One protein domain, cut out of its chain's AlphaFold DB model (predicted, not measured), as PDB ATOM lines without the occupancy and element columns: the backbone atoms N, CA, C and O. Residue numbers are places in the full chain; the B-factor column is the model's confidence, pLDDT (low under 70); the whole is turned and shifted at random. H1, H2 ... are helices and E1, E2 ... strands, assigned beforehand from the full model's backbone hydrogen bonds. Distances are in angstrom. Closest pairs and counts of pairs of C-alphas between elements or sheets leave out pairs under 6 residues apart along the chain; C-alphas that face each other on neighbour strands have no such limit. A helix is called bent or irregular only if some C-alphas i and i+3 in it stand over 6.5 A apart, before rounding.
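What this domain is: This is residues 132 to 274 of the 276 residues of an uncharacterized protein of Plasmodium falciparum NF135/5.C10 (UniProt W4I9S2). Look first for a strongly twisted sheet of four parallel strands, in the order E3 E2 E4 E5, the core of the larger lobe; H1 and H5 cover one face, H2 and H4 the other, and H3 packs on H4. Beyond the E5 edge is a smaller lobe, where E1 and E6 pair antiparallel, E7 runs beside E6 and H6 packs on E7. The printed part has 143 residues, with six named helices and seven named strands in the order E1 E2 H1 E3 H2 H3 E4 H4 E5 H5 E6 E7 H6; the class is mixed, helices and strands. The whole is compact, with a radius of gyration of the C-alphas of 15.3 A and spans of 40 by 34 by 26 A.

How they stand to each other: Begin at inner strands E2, residues 148 to 152, and E4, residues 199 to 203, parallel neighbours with N 151 and O 201 within hydrogen-bond range at 2.8 A. Edge strand E3, residues 171 to 176, is parallel to E2, with N 172 and O 148 at 2.9 A; edge strand E5, residues 224 to 228, is parallel to E4, with N 226 and O 200 at 2.9 A. On one face, H1, residues 156 to 165, runs along the strands at a height over the sheet of 9.0 A. On the same face H5, residues 235 to 243, runs slantwise to E4 at 39 degrees on the local plane. On the opposite face H4, residues 208 to 220, is over E4 and E5 at a height over the sheet of 10.2 A; it is irregular, with C-alphas 210 and 213 8.0 A apart. On the same face as H4, H2, residues 177 to 184, stands up from the sheet at 45 degrees. H3, residues 187 to 196, only grazes the sheet and touches residues 214 to 218 of H4; their closest C-alphas, of Thr 194 and Ile 218, are 5.4 A apart. E2, H1, E3 and E4, H4, E5 are strand-helix-strand units, parallel neighbour strands joined through a helix, with right-handed crossovers. Farther out, E1, residues 134 to 139, is antiparallel to E6, residues 245 to 250, with N 246 and O 138 at 2.8 A. E7, residues 255 to 262, pairs with no named strand; its closest C-alphas to E6, of Ile 258 and Ala 248, are 5.6 A apart. H6, residues 267 to 274, is not on the sheet; its closest C-alphas to E7, of Asn 273 and Ile 260, are 6.1 A apart. Every O i to N i+4 pair is within hydrogen-bond range in H1, H2, H3, H5 and H6, and 6 of 9 are in H4.

Where its parts are: Find C-alpha 134 at (-13.564, 57.486, -27.608), where E1 begins its 16.4 A. H4 spans 17.8 A and E7 20.8 A; H6 ends at C-alpha 274, (-5.157, 50.821, -9.640).

The domain as a whole: The C-alphas of Glu 165 and Ser 254, the two farthest apart, are 45.0 A apart. The printed part has no cut and no long link. Look for pLDDT under 70 at residues 132 to 134 and 207 to 209.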
ATOM      1  N   LYS A 132     -12.868  63.101 -31.536       59.84
ATOM      2  CA  LYS A 132     -14.045  62.269 -31.251       59.84
ATOM      3  C   LYS A 132     -13.971  61.701 -29.835       59.84
ATOM      4  O   LYS A 132     -12.910  61.266 -29.403       59.84
ATOM      5  N   HIS A 133     -15.120  61.666 -29.158       62.00
ATOM      6  CA  HIS A 133     -15.283  60.887 -27.932       62.00
ATOM      7  C   HIS A 133     -14.940  59.425 -28.224       62.00
ATOM      8  O   HIS A 133     -15.489  58.845 -29.164       62.00
ATOM      9  N   TYR A 134     -14.022  58.860 -27.448       68.44
ATOM     10  CA  TYR A 134     -13.564  57.486 -27.608       68.44
ATOM     11  C   TYR A 134     -13.820  56.735 -26.308       68.44
ATOM     12  O   TYR A 134     -13.299  57.126 -25.266       68.44
ATOM     13  N   ASN A 135     -14.644  55.691 -26.371       75.56
ATOM     14  CA  ASN A 135     -14.790  54.760 -25.259       75.56
ATOM     15  C   ASN A 135     -13.608  53.792 -25.324       75.56
ATOM     16  O   ASN A 135     -13.409  53.136 -26.349       75.56
ATOM     17  N   PHE A 136     -12.826  53.741 -24.255       81.94
ATOM     18  CA  PHE A 136     -11.715  52.816 -24.109       81.94
ATOM     19  C   PHE A 136     -11.953  51.906 -22.914       81.94
ATOM     20  O   PHE A 136     -12.694  52.236 -21.984       81.94
ATOM     21  N   SER A 137     -11.307  50.746 -22.950       87.75
ATOM     22  CA  SER A 137     -11.368  49.772 -21.872       87.75
ATOM     23  C   SER A 137     -10.002  49.555 -21.245       87.75
ATOM     24  O   SER A 137      -9.025  49.423 -21.982       87.75
ATOM     25  N   ILE A 138      -9.960  49.429 -19.925       89.31
ATOM     26  CA  ILE A 138      -8.778  49.005 -19.169       89.31
ATOM     27  C   ILE A 138      -9.086  47.666 -18.514       89.31
ATOM     28  O   ILE A 138     -10.187  47.467 -18.004       89.31
ATOM     29  N   GLU A 139      -8.134  46.742 -18.555       90.75
ATOM     30  CA  GLU A 139      -8.252  45.468 -17.857       90.75
ATOM     31  C   GLU A 139      -8.014  45.654 -16.357       90.75
ATOM     32  O   GLU A 139      -7.088  46.340 -15.942       90.75
ATOM     33  N   LEU A 140      -8.884  45.051 -15.558       92.00
ATOM     34  CA  LEU A 140      -8.861  45.063 -14.108       92.00
ATOM     35  C   LEU A 140      -8.490  43.678 -13.602       92.00
ATOM     36  O   LEU A 140      -8.977  42.658 -14.104       92.00
ATOM     37  N   ARG A 141      -7.736  43.655 -12.510       92.62
ATOM     38  CA  ARG A 141      -7.353  42.426 -11.826       92.62
ATOM     39  C   ARG A 141      -8.557  41.779 -11.155       92.62
ATOM     40  O   ARG A 141      -8.733  40.562 -11.203       92.62
ATOM     41  N   HIS A 142      -9.421  42.614 -10.586       93.88
ATOM     42  CA  HIS A 142     -10.633  42.237  -9.876       93.88
ATOM     43  C   HIS A 142     -11.846  42.903 -10.523       93.88
ATOM     44  O   HIS A 142     -12.084  44.103 -10.394       93.88
ATOM     45  N   SER A 143     -12.651  42.100 -11.207       92.56
ATOM     46  CA  SER A 143     -13.932  42.536 -11.762       92.56
ATOM     47  C   SER A 143     -14.908  42.945 -10.654       92.56
ATOM     48  O   SER A 143     -15.122  42.187  -9.708       92.56
ATOM     49  N   TYR A 144     -15.543  44.104 -10.818       91.94
ATOM     50  CA  TYR A 144     -16.532  44.633  -9.873       91.94
ATOM     51  C   TYR A 144     -17.988  44.473 -10.337       91.94
ATOM     52  O   TYR A 144     -18.902  44.803  -9.589       91.94
ATOM     53  N   TYR A 145     -18.241  43.982 -11.555       92.75
ATOM     54  CA  TYR A 145     -19.616  43.799 -12.028       92.75
ATOM     55  C   TYR A 145     -20.287  42.628 -11.312       92.75
ATOM     56  O   TYR A 145     -19.800  41.494 -11.353       92.75
ATOM     57  N   SER A 146     -21.444  42.895 -10.709       88.62
ATOM     58  CA  SER A 146     -22.243  41.898  -9.990       88.62
ATOM     59  C   SER A 146     -23.415  41.368 -10.827       88.62
ATOM     60  O   SER A 146     -23.901  40.247 -10.621       88.62
ATOM     61  N   SER A 147     -23.863  42.187 -11.781       92.62
ATOM     62  CA  SER A 147     -25.064  41.963 -12.570       92.62
ATOM     63  C   SER A 147     -24.827  42.319 -14.037       92.62
ATOM     64  O   SER A 147     -24.659  43.488 -14.382       92.62
ATOM     65  N   VAL A 148     -24.814  41.306 -14.907       95.69
ATOM     66  CA  VAL A 148     -24.583  41.456 -16.352       95.69
ATOM     67  C   VAL A 148     -25.819  41.028 -17.141       95.69
ATOM     68  O   VAL A 148     -26.370  39.945 -16.905       95.69
ATOM     69  N   LEU A 149     -26.233  41.867 -18.095       95.69
ATOM     70  CA  LEU A 149     -27.240  41.552 -19.111       95.69
ATOM     71  C   LEU A 149     -26.550  41.357 -20.464       95.69
ATOM     72  O   LEU A 149     -25.839  42.248 -20.923       95.69
ATOM     73  N   ILE A 150     -26.800  40.223 -21.121       95.19
ATOM     74  CA  ILE A 150     -26.345  39.979 -22.496       95.19
ATOM     75  C   ILE A 150     -27.542  40.049 -23.443       95.19
ATOM     76  O   ILE A 150     -28.539  39.341 -23.271       95.19
ATOM     77  N   LEU A 151     -27.431  40.912 -24.447       93.62
ATOM     78  CA  LEU A 151     -28.400  41.075 -25.518       93.62
ATOM     79  C   LEU A 151     -27.846  40.426 -26.780       93.62
ATOM     80  O   LEU A 151     -26.824  40.857 -27.310       93.62
ATOM     81  N   VAL A 152     -28.530  39.383 -27.238       93.25
ATOM     82  CA  VAL A 152     -28.133  38.575 -28.399       93.25
ATOM     83  C   VAL A 152     -29.061  38.830 -29.582       93.25
ATOM     84  O   VAL A 152     -30.192  39.294 -29.397       93.25
ATOM     85  N   ASN A 153     -28.605  38.545 -30.802       88.00
ATOM     86  CA  ASN A 153     -29.482  38.629 -31.972       88.00
ATOM     87  C   ASN A 153     -30.394  37.398 -32.086       88.00
ATOM     88  O   ASN A 153     -31.604  37.537 -32.251       88.00
ATOM     89  N   ASP A 154     -29.819  36.208 -31.904       82.50
ATOM     90  CA  ASP A 154     -30.489  34.930 -32.169       82.50
ATOM     91  C   ASP A 154     -30.864  34.177 -30.879       82.50
ATOM     92  O   ASP A 154     -30.895  34.741 -29.788       82.50
ATOM     93  N   ASN A 155     -31.182  32.882 -30.990       86.81
ATOM     94  CA  ASN A 155     -31.699  32.035 -29.914       86.81
ATOM     95  C   ASN A 155     -30.992  32.237 -28.553       86.81
ATOM     96  O   ASN A 155     -29.897  31.726 -28.310       86.81
ATOM     97  N   SER A 156     -31.678  32.915 -27.625       92.56
ATOM     98  CA  SER A 156     -31.160  33.189 -26.282       92.56
ATOM     99  C   SER A 156     -30.977  31.939 -25.425       92.56
ATOM    100  O   SER A 156     -30.149  31.956 -24.520       92.56
ATOM    101  N   GLU A 157     -31.735  30.865 -25.669       94.06
ATOM    102  CA  GLU A 157     -31.697  29.656 -24.828       94.06
ATOM    103  C   GLU A 157     -30.361  28.924 -24.925       94.06
ATOM    104  O   GLU A 157     -29.841  28.440 -23.921       94.06
ATOM    105  N   LYS A 158     -29.754  28.929 -26.114       93.44
ATOM    106  CA  LYS A 158     -28.417  28.378 -26.346       93.44
ATOM    107  C   LYS A 158     -27.373  29.035 -25.439       93.44
ATOM    108  O   LYS A 158     -26.663  28.358 -24.702       93.44
ATOM    109  N   TRP A 159     -27.327  30.364 -25.445       93.94
ATOM    110  CA  TRP A 159     -26.380  31.142 -24.646       93.94
ATOM    111  C   TRP A 159     -26.653  31.032 -23.142       93.94
ATOM    112  O   TRP A 159     -25.717  30.968 -22.349       93.94
ATOM    113  N   LYS A 160     -27.930  30.951 -22.739       95.06
ATOM    114  CA  LYS A 160     -28.310  30.660 -21.345       95.06
ATOM    115  C   LYS A 160     -27.766  29.319 -20.882       95.06
ATOM    116  O   LYS A 160     -27.192  29.257 -19.799       95.06
ATOM    117  N   LYS A 161     -27.924  28.272 -21.694       94.25
ATOM    118  CA  LYS A 161     -27.417  26.935 -21.382       94.25
ATOM    119  C   LYS A 161     -25.900  26.962 -21.175       94.25
ATOM    120  O   LYS A 161     -25.446  26.571 -20.104       94.25
ATOM    121  N   LEU A 162     -25.153  27.559 -22.109       93.56
ATOM    122  CA  LEU A 162     -23.695  27.717 -21.991       93.56
ATOM    123  C   LEU A 162     -23.280  28.494 -20.732       93.56
ATOM    124  O   LEU A 162     -22.345  28.093 -20.038       93.56
ATOM    125  N   ALA A 163     -23.976  29.586 -20.404       94.00
ATOM    126  CA  ALA A 163     -23.685  30.379 -19.210       94.00
ATOM    127  C   ALA A 163     -23.926  29.602 -17.903       94.00
ATOM    128  O   ALA A 163     -23.147  29.737 -16.955       94.00
ATOM    129  N   ILE A 164     -24.985  28.789 -17.850       93.94
ATOM    130  CA  ILE A 164     -25.326  27.961 -16.686       93.94
ATOM    131  C   ILE A 164     -24.322  26.815 -16.528       93.94
ATOM    132  O   ILE A 164     -23.791  26.625 -15.434       93.94
ATOM    133  N   GLU A 165     -24.021  26.093 -17.609       94.88
ATOM    134  CA  GLU A 165     -23.077  24.965 -17.614       94.88
ATOM    135  C   GLU A 165     -21.680  25.390 -17.147       94.88
ATOM    136  O   GLU A 165     -21.066  24.721 -16.316       94.88
ATOM    137  N   ASN A 166     -21.227  26.567 -17.585       94.19
ATOM    138  CA  ASN A 166     -19.933  27.139 -17.207       94.19
ATOM    139  C   ASN A 166     -19.976  27.973 -15.913       94.19
ATOM    140  O   ASN A 166     -18.995  28.623 -15.558       94.19
ATOM    141  N   LYS A 167     -21.099  27.962 -15.179       93.19
ATOM    142  CA  LYS A 167     -21.268  28.628 -13.874       93.19
ATOM    143  C   LYS A 167     -20.920  30.125 -13.898       93.19
ATOM    144  O   LYS A 167     -20.361  30.652 -12.932       93.19
ATOM    145  N   LEU A 168     -21.297  30.839 -14.958       91.81
ATOM    146  CA  LEU A 168     -21.060  32.280 -15.109       91.81
ATOM    147  C   LEU A 168     -22.015  33.108 -14.229       91.81
ATOM    148  O   LEU A 168     -22.941  33.758 -14.706       91.81
ATOM    149  N   ARG A 169     -21.776  33.104 -12.911       89.94
ATOM    150  CA  ARG A 169     -22.678  33.662 -11.878       89.94
ATOM    151  C   ARG A 169     -23.019  35.149 -12.037       89.94
ATOM    152  O   ARG A 169     -24.063  35.582 -11.555       89.94
ATOM    153  N   LYS A 170     -22.146  35.932 -12.680       91.75
ATOM    154  CA  LYS A 170     -22.354  37.372 -12.924       91.75
ATOM    155  C   LYS A 170     -23.406  37.633 -14.001       91.75
ATOM    156  O   LYS A 170     -24.018  38.700 -14.014       91.75
ATOM    157  N   ILE A 171     -23.625  36.677 -14.904       95.25
ATOM    158  CA  ILE A 171     -24.623  36.796 -15.962       95.25
ATOM    159  C   ILE A 171     -25.992  36.542 -15.347       95.25
ATOM    160  O   ILE A 171     -26.355  35.418 -15.011       95.25
ATOM    161  N   ARG A 172     -26.765  37.615 -15.188       95.25
ATOM    162  CA  ARG A 172     -28.084  37.563 -14.553       95.25
ATOM    163  C   ARG A 172     -29.196  37.338 -15.558       95.25
ATOM    164  O   ARG A 172     -30.227  36.766 -15.212       95.25
ATOM    165  N   LYS A 173     -29.016  37.802 -16.793       95.19
ATOM    166  CA  LYS A 173     -30.027  37.666 -17.839       95.19
ATOM    167  C   LYS A 173     -29.375  37.615 -19.215       95.19
ATOM    168  O   LYS A 173     -28.436  38.354 -19.497       95.19
ATOM    169  N   ILE A 174     -29.909  36.748 -20.070       95.38
ATOM    170  CA  ILE A 174     -29.601  36.698 -21.499       95.38
ATOM    171  C   ILE A 174     -30.929  36.704 -22.245       95.38
ATOM    172  O   ILE A 174     -31.825  35.917 -21.924       95.38
ATOM    173  N   MET A 175     -31.089  37.598 -23.213       94.25
ATOM    174  CA  MET A 175     -32.306  37.670 -24.020       94.25
ATOM    175  C   MET A 175     -32.029  38.240 -25.406       94.25
ATOM    176  O   MET A 175     -31.021  38.909 -25.614       94.25
ATOM    177  N   THR A 176     -32.935  37.985 -26.348       92.25
ATOM    178  CA  THR A 176     -32.848  38.616 -27.662       92.25
ATOM    179  C   THR A 176     -33.154  40.102 -27.568       92.25
ATOM    180  O   THR A 176     -33.987  40.523 -26.756       92.25
ATOM    181  N   TYR A 177     -32.520  40.891 -28.431       88.50
ATOM    182  CA  TYR A 177     -32.796  42.323 -28.502       88.50
ATOM    183  C   TYR A 177     -34.272  42.615 -28.811       88.50
ATOM    184  O   TYR A 177     -34.872  43.462 -28.161       88.50
ATOM    185  N   ASP A 178     -34.895  41.861 -29.719       87.19
ATOM    186  CA  ASP A 178     -36.303  42.074 -30.083       87.19
ATOM    187  C   ASP A 178     -37.252  41.846 -28.899       87.19
ATOM    188  O   ASP A 178     -38.203  42.598 -28.699       87.19
ATOM    189  N   LYS A 179     -36.968  40.843 -28.054       89.06
ATOM    190  CA  LYS A 179     -37.727  40.629 -26.813       89.06
ATOM    191  C   LYS A 179     -37.463  41.740 -25.804       89.06
ATOM    192  O   LYS A 179     -38.368  42.104 -25.063       89.06
ATOM    193  N   PHE A 180     -36.233  42.246 -25.735       89.12
ATOM    194  CA  PHE A 180     -35.900  43.359 -24.851       89.12
ATOM    195  C   PHE A 180     -36.687  44.606 -25.254       89.12
ATOM    196  O   PHE A 180     -37.366  45.192 -24.418       89.12
ATOM    197  N   GLU A 181     -36.674  44.956 -26.535       84.75
ATOM    198  CA  GLU A 181     -37.427  46.087 -27.066       84.75
ATOM    199  C   GLU A 181     -38.931  45.897 -26.834       84.75
ATOM    200  O   GLU A 181     -39.555  46.737 -26.199       84.75
ATOM    201  N   ALA A 182     -39.513  44.756 -27.209       85.69
ATOM    202  CA  ALA A 182     -40.946  44.511 -27.023       85.69
ATOM    203  C   ALA A 182     -41.423  44.664 -25.562       85.69
ATOM    204  O   ALA A 182     -42.542  45.117 -25.323       85.69
ATOM    205  N   VAL A 183     -40.583  44.301 -24.587       84.44
ATOM    206  CA  VAL A 183     -40.915  44.383 -23.155       84.44
ATOM    207  C   VAL A 183     -40.637  45.774 -22.582       84.44
ATOM    208  O   VAL A 183     -41.432  46.277 -21.792       84.44
ATOM    209  N   TYR A 184     -39.523  46.399 -22.967       82.50
ATOM    210  CA  TYR A 184     -38.995  47.592 -22.305       82.50
ATOM    211  C   TYR A 184     -39.110  48.877 -23.136       82.50
ATOM    212  O   TYR A 184     -38.671  49.909 -22.658       82.50
ATOM    213  N   ASN A 185     -39.715  48.882 -24.334       76.38
ATOM    214  CA  ASN A 185     -39.813  50.098 -25.168       76.38
ATOM    215  C   ASN A 185     -40.601  51.251 -24.505       76.38
ATOM    216  O   ASN A 185     -40.530  52.395 -24.944       76.38
ATOM    217  N   LYS A 186     -41.367  50.975 -23.442       82.75
ATOM    218  CA  LYS A 186     -41.994  52.022 -22.625       82.75
ATOM    219  C   LYS A 186     -40.934  52.703 -21.755       82.75
ATOM    220  O   LYS A 186     -40.197  52.023 -21.046       82.75
ATOM    221  N   ASP A 187     -40.904  54.036 -21.770       77.94
ATOM    222  CA  ASP A 187     -39.866  54.845 -21.111       77.94
ATOM    223  C   ASP A 187     -39.670  54.527 -19.615       77.94
ATOM    224  O   ASP A 187     -38.541  54.533 -19.127       77.94
ATOM    225  N   ASP A 188     -40.731  54.205 -18.878       81.38
ATOM    226  CA  ASP A 188     -40.604  53.868 -17.453       81.38
ATOM    227  C   ASP A 188     -39.868  52.534 -17.255       81.38
ATOM    228  O   ASP A 188     -38.940  52.428 -16.452       81.38
ATOM    229  N   LEU A 189     -40.213  51.536 -18.071       87.12
ATOM    230  CA  LEU A 189     -39.626  50.200 -18.020       87.12
ATOM    231  C   LEU A 189     -38.178  50.191 -18.526       87.12
ATOM    232  O   LEU A 189     -37.351  49.452 -17.986       87.12
ATOM    233  N   ILE A 190     -37.841  51.008 -19.536       87.38
ATOM    234  CA  ILE A 190     -36.449  51.116 -19.992       87.38
ATOM    235  C   ILE A 190     -35.564  51.752 -18.921       87.38
ATOM    236  O   ILE A 190     -34.435  51.306 -18.721       87.38
ATOM    237  N   ASN A 191     -36.055  52.770 -18.211       87.19
ATOM    238  CA  ASN A 191     -35.296  53.402 -17.132       87.19
ATOM    239  C   ASN A 191     -35.084  52.406 -15.979       87.19
ATOM    240  O   ASN A 191     -33.962  52.246 -15.499       87.19
ATOM    241  N   GLU A 192     -36.129  51.663 -15.601       88.12
ATOM    242  CA  GLU A 192     -36.032  50.618 -14.578       88.12
ATOM    243  C   GLU A 192     -34.974  49.573 -14.958       88.12
ATOM    244  O   GLU A 192     -34.024  49.337 -14.208       88.12
ATOM    245  N   ILE A 193     -35.081  48.981 -16.153       88.25
ATOM    246  CA  ILE A 193     -34.174  47.903 -16.548       88.25
ATOM    247  C   ILE A 193     -32.739  48.398 -16.725       88.25
ATOM    248  O   ILE A 193     -31.820  47.680 -16.341       88.25
ATOM    249  N   THR A 194     -32.544  49.613 -17.255       88.38
ATOM    250  CA  THR A 194     -31.204  50.179 -17.486       88.38
ATOM    251  C   THR A 194     -30.492  50.569 -16.192       88.38
ATOM    252  O   THR A 194     -29.262  50.539 -16.148       88.38
ATOM    253  N   SER A 195     -31.232  50.836 -15.114       86.75
ATOM    254  CA  SER A 195     -30.663  51.058 -13.781       86.75
ATOM    255  C   SER A 195     -30.225  49.766 -13.065       86.75
ATOM    256  O   SER A 195     -29.350  49.806 -12.199       86.75
ATOM    257  N   LYS A 196     -30.791  48.612 -13.450       89.75
ATOM    258  CA  LYS A 196     -30.706  47.347 -12.699       89.75
ATOM    259  C   LYS A 196     -29.413  46.550 -12.891       89.75
ATOM    260  O   LYS A 196     -28.995  45.842 -11.976       89.75
ATOM    261  N   PHE A 197     -28.817  46.586 -14.081       92.25
ATOM    262  CA  PHE A 197     -27.578  45.851 -14.373       92.25
ATOM    263  C   PHE A 197     -26.371  46.789 -14.372       92.25
ATOM    264  O   PHE A 197     -26.493  47.976 -14.671       92.25
ATOM    265  N   ASP A 198     -25.200  46.243 -14.055       91.44
ATOM    266  CA  ASP A 198     -23.946  46.995 -13.989       91.44
ATOM    267  C   ASP A 198     -23.244  47.062 -15.349       91.44
ATOM    268  O   ASP A 198     -22.640  48.081 -15.692       91.44
ATOM    269  N   LEU A 199     -23.355  45.981 -16.131       93.69
ATOM    270  CA  LEU A 199     -22.772  45.855 -17.462       93.69
ATOM    271  C   LEU A 199     -23.782  45.287 -18.464       93.69
ATOM    272  O   LEU A 199     -24.438  44.272 -18.211       93.69
ATOM    273  N   TYR A 200     -23.830  45.912 -19.636       94.12
ATOM    274  CA  TYR A 200     -24.607  45.465 -20.786       94.12
ATOM    275  C   TYR A 200     -23.666  44.978 -21.886       94.12
ATOM    276  O   TYR A 200     -22.819  45.728 -22.368       94.12
ATOM    277  N   ILE A 201     -23.812  43.726 -22.302       93.88
ATOM    278  CA  ILE A 201     -23.047  43.154 -23.409       93.88
ATOM    279  C   ILE A 201     -23.979  43.022 -24.606       93.88
ATOM    280  O   ILE A 201     -24.999  42.339 -24.531       93.88
ATOM    281  N   PHE A 202     -23.622  43.671 -25.705       92.50
ATOM    282  CA  PHE A 202     -24.320  43.554 -26.976       92.50
ATOM    283  C   PHE A 202     -23.575  42.580 -27.883       92.50
ATOM    284  O   PHE A 202     -22.358  42.665 -28.028       92.50
ATOM    285  N   ASP A 203     -24.307  41.682 -28.524       90.81
ATOM    286  CA  ASP A 203     -23.781  40.911 -29.641       90.81
ATOM    287  C   ASP A 203     -23.459  41.850 -30.819       90.81
ATOM    288  O   ASP A 203     -24.281  42.683 -31.210       90.81
ATOM    289  N   ALA A 204     -22.257  41.724 -31.380       88.81
ATOM    290  CA  ALA A 204     -21.783  42.499 -32.524       88.81
ATOM    291  C   ALA A 204     -22.643  42.314 -33.781       88.81
ATOM    292  O   ALA A 204     -22.677  43.205 -34.634       88.81
ATOM    293  N   SER A 205     -23.366  41.195 -33.885       85.00
ATOM    294  CA  SER A 205     -24.335  40.966 -34.961       85.00
ATOM    295  C   SER A 205     -25.528  41.937 -34.902       85.00
ATOM    296  O   SER A 205     -26.148  42.239 -35.929       85.00
ATOM    297  N   ILE A 206     -25.822  42.511 -33.728       80.94
ATOM    298  CA  ILE A 206     -26.848  43.539 -33.567       80.94
ATOM    299  C   ILE A 206     -26.303  44.851 -34.140       80.94
ATOM    300  O   ILE A 206     -25.307  45.408 -33.681       80.94
ATOM    301  N   ARG A 207     -26.988  45.416 -35.139       65.44
ATOM    302  CA  ARG A 207     -26.581  46.698 -35.736       65.44
ATOM    303  C   ARG A 207     -26.580  47.813 -34.684       65.44
ATOM    304  O   ARG A 207     -27.634  48.141 -34.147       65.44
ATOM    305  N   SER A 208     -25.439  48.481 -34.502       62.81
ATOM    306  CA  SER A 208     -25.233  49.596 -33.552       62.81
ATOM    307  C   SER A 208     -26.300  50.697 -33.586       62.81
ATOM    308  O   SER A 208     -26.662  51.262 -32.556       62.81
ATOM    309  N   LYS A 209     -26.868  50.979 -34.765       63.22
ATOM    310  CA  LYS A 209     -27.956  51.958 -34.928       63.22
ATOM    311  C   LYS A 209     -29.252  51.548 -34.215       63.22
ATOM    312  O   LYS A 209     -29.979  52.433 -33.766       63.22
ATOM    313  N   LYS A 210     -29.524  50.243 -34.094       70.94
ATOM    314  CA  LYS A 210     -30.775  49.687 -33.550       70.94
ATOM    315  C   LYS A 210     -30.956  50.016 -32.061       70.94
ATOM    316  O   LYS A 210     -32.077  50.250 -31.634       70.94
ATOM    317  N   TYR A 211     -29.864  50.139 -31.303       78.50
ATOM    318  CA  TYR A 211     -29.888  50.290 -29.840       78.50
ATOM    319  C   TYR A 211     -29.290  51.610 -29.321       78.50
ATOM    320  O   TYR A 211     -28.969  51.744 -28.140       78.50
ATOM    321  N   SER A 212     -29.182  52.625 -30.182       81.88
ATOM    322  CA  SER A 212     -28.670  53.959 -29.820       81.88
ATOM    323  C   SER A 212     -29.446  54.626 -28.671       81.88
ATOM    324  O   SER A 212     -28.841  55.231 -27.782       81.88
ATOM    325  N   HIS A 213     -30.773  54.477 -28.649       84.00
ATOM    326  CA  HIS A 213     -31.627  54.994 -27.578       84.00
ATOM    327  C   HIS A 213     -31.368  54.275 -26.242       84.00
ATOM    328  O   HIS A 213     -31.247  54.937 -25.212       84.00
ATOM    329  N   VAL A 214     -31.184  52.948 -26.267       87.19
ATOM    330  CA  VAL A 214     -30.849  52.136 -25.085       87.19
ATOM    331  C   VAL A 214     -29.485  52.536 -24.524       87.19
ATOM    332  O   VAL A 214     -29.378  52.813 -23.333       87.19
ATOM    333  N   ILE A 215     -28.455  52.652 -25.374       87.25
ATOM    334  CA  ILE A 215     -27.116  53.112 -24.958       87.25
ATOM    335  C   ILE A 215     -27.195  54.471 -24.265       87.25
ATOM    336  O   ILE A 215     -26.560  54.677 -23.233       87.25
ATOM    337  N   SER A 216     -27.965  55.405 -24.826       86.88
ATOM    338  CA  SER A 216     -28.134  56.736 -24.241       86.88
ATOM    339  C   SER A 216     -28.694  56.657 -22.817       86.88
ATOM    340  O   SER A 216     -28.198  57.341 -21.925       86.88
ATOM    341  N   LYS A 217     -29.676  55.779 -22.574       89.75
ATOM    342  CA  LYS A 217     -30.247  55.540 -21.238       89.75
ATOM    343  C   LYS A 217     -29.252  54.854 -20.296       89.75
ATOM    344  O   LYS A 217     -29.051  55.345 -19.193       89.75
ATOM    345  N   ILE A 218     -28.555  53.811 -20.756       89.62
ATOM    346  CA  ILE A 218     -27.484  53.131 -20.002       89.62
ATOM    347  C   ILE A 218     -26.442  54.149 -19.511       89.62
ATOM    348  O   ILE A 218     -26.140  54.202 -18.320       89.62
ATOM    349  N   LYS A 219     -25.957  55.019 -20.410       86.50
ATOM    350  CA  LYS A 219     -24.995  56.075 -20.063       86.50
ATOM    351  C   LYS A 219     -25.565  57.091 -19.070       86.50
ATOM    352  O   LYS A 219     -24.849  57.504 -18.167       86.50
ATOM    353  N   LYS A 220     -26.841  57.483 -19.199       87.38
ATOM    354  CA  LYS A 220     -27.504  58.391 -18.240       87.38
ATOM    355  C   LYS A 220     -27.592  57.813 -16.825       87.38
ATOM    356  O   LYS A 220     -27.592  58.581 -15.874       87.38
ATOM    357  N   HIS A 221     -27.646  56.489 -16.693       86.56
ATOM    358  CA  HIS A 221     -27.625  55.792 -15.405       86.56
ATOM    359  C   HIS A 221     -26.207  55.436 -14.922       86.56
ATOM    360  O   HIS A 221     -26.069  54.645 -13.992       86.56
ATOM    361  N   ASN A 222     -25.154  55.997 -15.536       83.81
ATOM    362  CA  ASN A 222     -23.750  55.701 -15.223       83.81
ATOM    363  C   ASN A 222     -23.415  54.198 -15.277       83.81
ATOM    364  O   ASN A 222     -22.569  53.712 -14.528       83.81
ATOM    365  N   LYS A 223     -24.092  53.448 -16.153       88.38
ATOM    366  CA  LYS A 223     -23.827  52.025 -16.378       88.38
ATOM    367  C   LYS A 223     -22.940  51.825 -17.604       88.38
ATOM    368  O   LYS A 223     -22.922  52.648 -18.522       88.38
ATOM    369  N   ASN A 224     -22.220  50.708 -17.624       89.06
ATOM    370  CA  ASN A 224     -21.277  50.400 -18.691       89.06
ATOM    371  C   ASN A 224     -21.892  49.475 -19.733       89.06
ATOM    372  O   ASN A 224     -22.767  48.659 -19.443       89.06
ATOM    373  N   PHE A 225     -21.394  49.565 -20.961       91.31
ATOM    374  CA  PHE A 225     -21.722  48.602 -21.997       91.31
ATOM    375  C   PHE A 225     -20.523  48.301 -22.882       91.31
ATOM    376  O   PHE A 225     -19.592  49.098 -22.994       91.31
ATOM    377  N   THR A 226     -20.586  47.157 -23.547       90.56
ATOM    378  CA  THR A 226     -19.607  46.743 -24.544       90.56
ATOM    379  C   THR A 226     -20.269  45.915 -25.636       90.56
ATOM    380  O   THR A 226     -21.413  45.481 -25.491       90.56
ATOM    381  N   THR A 227     -19.544  45.700 -26.725       90.31
ATOM    382  CA  THR A 227     -19.980  44.867 -27.841       90.31
ATOM    383  C   THR A 227     -18.996  43.715 -28.005       90.31
ATOM    384  O   THR A 227     -17.792  43.959 -28.063       90.31
ATOM    385  N   LEU A 228     -19.494  42.482 -28.102       90.50
ATOM    386  CA  LEU A 228     -18.689  41.276 -28.307       90.50
ATOM    387  C   LEU A 228     -19.181  40.503 -29.527       90.50
ATOM    388  O   LEU A 228     -20.383  40.386 -29.747       90.50
ATOM    389  N   GLN A 229     -18.251  39.934 -30.290       90.75
ATOM    390  CA  GLN A 229     -18.588  38.922 -31.285       90.75
ATOM    391  C   GLN A 229     -18.828  37.606 -30.544       90.75
ATOM    392  O   GLN A 229     -17.883  36.997 -30.056       90.75
ATOM    393  N   LEU A 230     -20.087  37.190 -30.417       89.19
ATOM    394  CA  LEU A 230     -20.414  35.987 -29.659       89.19
ATOM    395  C   LEU A 230     -20.237  34.743 -30.529       89.19
ATOM    396  O   LEU A 230     -20.973  34.543 -31.494       89.19
ATOM    397  N   ASN A 231     -19.297  33.888 -30.139       90.31
ATOM    398  CA  ASN A 231     -19.044  32.581 -30.743       90.31
ATOM    399  C   ASN A 231     -19.116  31.507 -29.654       90.31
ATOM    400  O   ASN A 231     -18.760  31.786 -28.513       90.31
ATOM    401  N   GLU A 232     -19.567  30.295 -29.981       89.50
ATOM    402  CA  GLU A 232     -19.715  29.213 -28.990       89.50
ATOM    403  C   GLU A 232     -18.390  28.850 -28.326       89.50
ATOM    404  O   GLU A 232     -18.320  28.802 -27.100       89.50
ATOM    405  N   ASP A 233     -17.347  28.675 -29.139       91.06
ATOM    406  CA  ASP A 233     -16.043  28.182 -28.694       91.06
ATOM    407  C   ASP A 233     -15.378  29.124 -27.680       91.06
ATOM    408  O   ASP A 233     -14.778  28.676 -26.706       91.06
ATOM    409  N   ASN A 234     -15.551  30.437 -27.868       92.94
ATOM    410  CA  ASN A 234     -14.876  31.467 -27.072       92.94
ATOM    411  C   ASN A 234     -15.818  32.214 -26.120       92.94
ATOM    412  O   ASN A 234     -15.383  33.122 -25.414       92.94
ATOM    413  N   PHE A 235     -17.104  31.846 -26.065       93.12
ATOM    414  CA  PHE A 235     -18.131  32.581 -25.319       93.12
ATOM    415  C   PHE A 235     -17.728  32.866 -23.871       93.12
ATOM    416  O   PHE A 235     -17.844  33.989 -23.384       93.12
ATOM    417  N   VAL A 236     -17.257  31.828 -23.182       92.69
ATOM    418  CA  VAL A 236     -16.892  31.886 -21.764       92.69
ATOM    419  C   VAL A 236     -15.712  32.830 -21.554       92.69
ATOM    420  O   VAL A 236     -15.762  33.693 -20.680       92.69
ATOM    421  N   GLU A 237     -14.676  32.693 -22.380       93.50
ATOM    422  CA  GLU A 237     -13.457  33.493 -22.291       93.50
ATOM    423  C   GLU A 237     -13.721  34.965 -22.626       93.50
ATOM    424  O   GLU A 237     -13.294  35.857 -21.889       93.50
ATOM    425  N   ASP A 238     -14.465  35.232 -23.699       93.44
ATOM    426  CA  ASP A 238     -14.767  36.589 -24.152       93.44
ATOM    427  C   ASP A 238     -15.642  37.336 -23.146       93.44
ATOM    428  O   ASP A 238     -15.386  38.508 -22.844       93.44
ATOM    429  N   VAL A 239     -16.643  36.662 -22.572       93.81
ATOM    430  CA  VAL A 239     -17.469  37.252 -21.515       93.81
ATOM    431  C   VAL A 239     -16.645  37.483 -20.251       93.81
ATOM    432  O   VAL A 239     -16.734  38.564 -19.669       93.81
ATOM    433  N   ASP A 240     -15.804  36.536 -19.833       92.25
ATOM    434  CA  ASP A 240     -14.954  36.721 -18.653       92.25
ATOM    435  C   ASP A 240     -13.992  37.911 -18.828       92.25
ATOM    436  O   ASP A 240     -13.968  38.821 -17.991       92.25
ATOM    437  N   LYS A 241     -13.301  37.994 -19.975       92.62
ATOM    438  CA  LYS A 241     -12.472  39.150 -20.358       92.62
ATOM    439  C   LYS A 241     -13.264  40.454 -20.353       92.62
ATOM    440  O   LYS A 241     -12.776  41.458 -19.843       92.62
ATOM    441  N   ALA A 242     -14.481  40.466 -20.889       92.81
ATOM    442  CA  ALA A 242     -15.319  41.662 -20.895       92.81
ATOM    443  C   ALA A 242     -15.721  42.103 -19.483       92.81
ATOM    444  O   ALA A 242     -15.690  43.294 -19.178       92.81
ATOM    445  N   THR A 243     -16.043  41.161 -18.593       93.69
ATOM    446  CA  THR A 243     -16.380  41.495 -17.201       93.69
ATOM    447  C   THR A 243     -15.172  41.942 -16.381       93.69
ATOM    448  O   THR A 243     -15.349  42.570 -15.338       93.69
ATOM    449  N   ARG A 244     -13.945  41.673 -16.834       93.06
ATOM    450  CA  ARG A 244     -12.716  42.206 -16.235       93.06
ATOM    451  C   ARG A 244     -12.325  43.582 -16.761       93.06
ATOM    452  O   ARG A 244     -11.282  44.076 -16.377       93.06
ATOM    453  N   LYS A 245     -13.130  44.238 -17.598       92.88
ATOM    454  CA  LYS A 245     -12.794  45.564 -18.134       92.88
ATOM    455  C   LYS A 245     -13.538  46.699 -17.432       92.88
ATOM    456  O   LYS A 245     -14.764  46.677 -17.324       92.88
ATOM    457  N   ALA A 246     -12.818  47.741 -17.029       91.31
ATOM    458  CA  ALA A 246     -13.401  49.060 -16.805       91.31
ATOM    459  C   ALA A 246     -13.583  49.757 -18.152       91.31
ATOM    460  O   ALA A 246     -12.705  49.670 -19.008       91.31
ATOM    461  N   PHE A 247     -14.693  50.469 -18.328       88.44
ATOM    462  CA  PHE A 247     -14.939  51.296 -19.509       88.44
ATOM    463  C   PHE A 247     -14.958  52.763 -19.097       88.44
ATOM    464  O   PHE A 247     -15.542  53.113 -18.069       88.44
ATOM    465  N   ALA A 248     -14.318  53.613 -19.892       84.25
ATOM    466  CA  ALA A 248     -14.272  55.047 -19.665       84.25
ATOM    467  C   ALA A 248     -14.336  55.802 -20.997       84.25
ATOM    468  O   ALA A 248     -13.851  55.337 -22.028       84.25
ATOM    469  N   ASP A 249     -14.949  56.984 -20.979       79.56
ATOM    470  CA  ASP A 249     -15.017  57.859 -22.146       79.56
ATOM    471  C   ASP A 249     -13.881  58.898 -22.080       79.56
ATOM    472  O   ASP A 249     -13.789  59.693 -21.141       79.56
ATOM    473  N   LEU A 250     -13.046  58.958 -23.118       78.56
ATOM    474  CA  LEU A 250     -12.156  60.098 -23.339       78.56
ATOM    475  C   LEU A 250     -12.974  61.245 -23.933       78.56
ATOM    476  O   LEU A 250     -13.529  61.150 -25.033       78.56
ATOM    477  N   ASN A 251     -13.081  62.335 -23.177       75.94
ATOM    478  CA  ASN A 251     -13.685  63.593 -23.604       75.94
ATOM    479  C   ASN A 251     -12.589  64.599 -24.008       75.94
ATOM    480  O   ASN A 251     -11.406  64.302 -23.935       75.94
ATOM    481  N   LYS A 252     -12.969  65.802 -24.453       74.56
ATOM    482  CA  LYS A 252     -12.001  66.874 -24.770       74.56
ATOM    483  C   LYS A 252     -11.446  67.576 -23.521       74.56
ATOM    484  O   LYS A 252     -10.870  68.651 -23.638       74.56
ATOM    485  N   GLY A 253     -11.715  67.052 -22.328       76.44
ATOM    486  CA  GLY A 253     -11.187  67.589 -21.082       76.44
ATOM    487  C   GLY A 253      -9.716  67.229 -20.900       76.44
ATOM    488  O   GLY A 253      -9.120  66.538 -21.726       76.44
ATOM    489  N   SER A 254      -9.136  67.736 -19.817       78.31
ATOM    490  CA  SER A 254      -7.861  67.242 -19.294       78.31
ATOM    491  C   SER A 254      -8.078  66.209 -18.185       78.31
ATOM    492  O   SER A 254      -7.266  65.306 -18.024       78.31
ATOM    493  N   THR A 255      -9.202  66.294 -17.465       82.44
ATOM    494  CA  THR A 255      -9.580  65.352 -16.408       82.44
ATOM    495  C   THR A 255     -10.456  64.228 -16.939       82.44
ATOM    496  O   THR A 255     -11.488  64.461 -17.578       82.44
ATOM    497  N   HIS A 256     -10.076  63.007 -16.590       84.00
ATOM    498  CA  HIS A 256     -10.782  61.785 -16.934       84.00
ATOM    499  C   HIS A 256     -10.953  60.911 -15.698       84.00
ATOM    500  O   HIS A 256     -10.133  60.938 -14.783       84.00
ATOM    501  N   SER A 257     -12.020  60.122 -15.698       87.25
ATOM    502  CA  SER A 257     -12.400  59.269 -14.578       87.25
ATOM    503  C   SER A 257     -12.512  57.831 -15.058       87.25
ATOM    504  O   SER A 257     -13.223  57.562 -16.028       87.25
ATOM    505  N   ILE A 258     -11.838  56.909 -14.373       89.19
ATOM    506  CA  ILE A 258     -11.966  55.469 -14.612       89.19
ATOM    507  C   ILE A 258     -12.595  54.827 -13.378       89.19
ATOM    508  O   ILE A 258     -12.084  55.025 -12.274       89.19
ATOM    509  N   PRO A 259     -13.679  54.052 -13.532       90.81
ATOM    510  CA  PRO A 259     -14.228  53.282 -12.429       90.81
ATOM    511  C   PRO A 259     -13.280  52.136 -12.056       90.81
ATOM    512  O   PRO A 259     -12.952  51.303 -12.901       90.81
ATOM    513  N   ILE A 260     -12.882  52.072 -10.785       91.56
ATOM    514  CA  ILE A 260     -11.986  51.028 -10.257       91.56
ATOM    515  C   ILE A 260     -12.744  49.917  -9.519       91.56
ATOM    516  O   ILE A 260     -12.227  48.811  -9.366       91.56
ATOM    517  N   GLY A 261     -13.982  50.186  -9.098       91.62
ATOM    518  CA  GLY A 261     -14.890  49.201  -8.518       91.62
ATOM    519  C   GLY A 261     -15.774  49.754  -7.412       91.62
ATOM    520  O   GLY A 261     -15.607  50.893  -6.979       91.62
ATOM    521  N   PHE A 262     -16.753  48.958  -6.987       89.62
ATOM    522  CA  PHE A 262     -17.627  49.325  -5.875       89.62
ATOM    523  C   PHE A 262     -16.858  49.338  -4.552       89.62
ATOM    524  O   PHE A 262     -15.928  48.555  -4.356       89.62
ATOM    525  N   LEU A 263     -17.262  50.212  -3.629       87.81
ATOM    526  CA  LEU A 263     -16.629  50.374  -2.319       87.81
ATOM    527  C   LEU A 263     -16.562  49.049  -1.534       87.81
ATOM    528  O   LEU A 263     -15.553  48.762  -0.883       87.81
ATOM    529  N   ASN A 264     -17.595  48.211  -1.669       86.94
ATOM    530  CA  ASN A 264     -17.701  46.888  -1.046       86.94
ATOM    531  C   ASN A 264     -16.767  45.817  -1.643       86.94
ATOM    532  O   ASN A 264     -16.631  44.738  -1.069       86.94
ATOM    533  N   LEU A 265     -16.076  46.096  -2.757       90.44
ATOM    534  CA  LEU A 265     -15.046  45.204  -3.296       90.44
ATOM    535  C   LEU A 265     -13.869  45.057  -2.315       90.44
ATOM    536  O   LEU A 265     -13.185  44.030  -2.313       90.44
ATOM    537  N   GLY A 266     -13.669  46.066  -1.464       90.69
ATOM    538  CA  GLY A 266     -12.638  46.110  -0.437       90.69
ATOM    539  C   GLY A 266     -11.363  46.800  -0.915       90.69
ATOM    540  O   GLY A 266     -10.945  46.677  -2.069       90.69
ATOM    541  N   LYS A 267     -10.721  47.524   0.007       92.69
ATOM    542  CA  LYS A 267      -9.533  48.351  -0.265       92.69
ATOM    543  C   LYS A 267      -8.383  47.608  -0.942       92.69
ATOM    544  O   LYS A 267      -7.722  48.181  -1.795       92.69
ATOM    545  N   GLU A 268      -8.147  46.345  -0.594       94.06
ATOM    546  CA  GLU A 268      -7.057  45.546  -1.170       94.06
ATOM    547  C   GLU A 268      -7.262  45.331  -2.669       94.06
ATOM    548  O   GLU A 268      -6.408  45.685  -3.475       94.06
ATOM    549  N   LYS A 269      -8.449  44.855  -3.054       94.56
ATOM    550  CA  LYS A 269      -8.795  44.593  -4.454       94.56
ATOM    551  C   LYS A 269      -8.921  45.871  -5.279       94.56
ATOM    552  O   LYS A 269      -8.552  45.885  -6.450       94.56
ATOM    553  N   LEU A 270      -9.437  46.944  -4.682       93.38
ATOM    554  CA  LEU A 270      -9.501  48.248  -5.345       93.38
ATOM    555  C   LEU A 270      -8.100  48.817  -5.599       93.38
ATOM    556  O   LEU A 270      -7.871  49.396  -6.655       93.38
ATOM    557  N   TYR A 271      -7.165  48.623  -4.667       93.25
ATOM    558  CA  TYR A 271      -5.775  49.033  -4.851       93.25
ATOM    559  C   TYR A 271      -5.076  48.223  -5.945       93.25
ATOM    560  O   TYR A 271      -4.450  48.800  -6.828       93.25
ATOM    561  N   ASP A 272      -5.261  46.902  -5.943       92.06
ATOM    562  CA  ASP A 272      -4.766  46.014  -6.998       92.06
ATOM    563  C   ASP A 272      -5.243  46.442  -8.397       92.06
ATOM    564  O   ASP A 272      -4.484  46.353  -9.360       92.06
ATOM    565  N   ASN A 273      -6.487  46.920  -8.514       92.31
ATOM    566  CA  ASN A 273      -7.039  47.439  -9.768       92.31
ATOM    567  C   ASN A 273      -6.389  48.752 -10.230       92.31
ATOM    568  O   ASN A 273      -6.402  49.029 -11.423       92.31
ATOM    569  N   ILE A 274      -5.855  49.566  -9.313       87.50
ATOM    570  CA  ILE A 274      -5.157  50.821  -9.640       87.50
ATOM    571  C   ILE A 274      -3.732  50.552 -10.134       87.50
ATOM    572  O   ILE A 274      -3.214  51.313 -10.944       87.50
TER     573      ILE A 274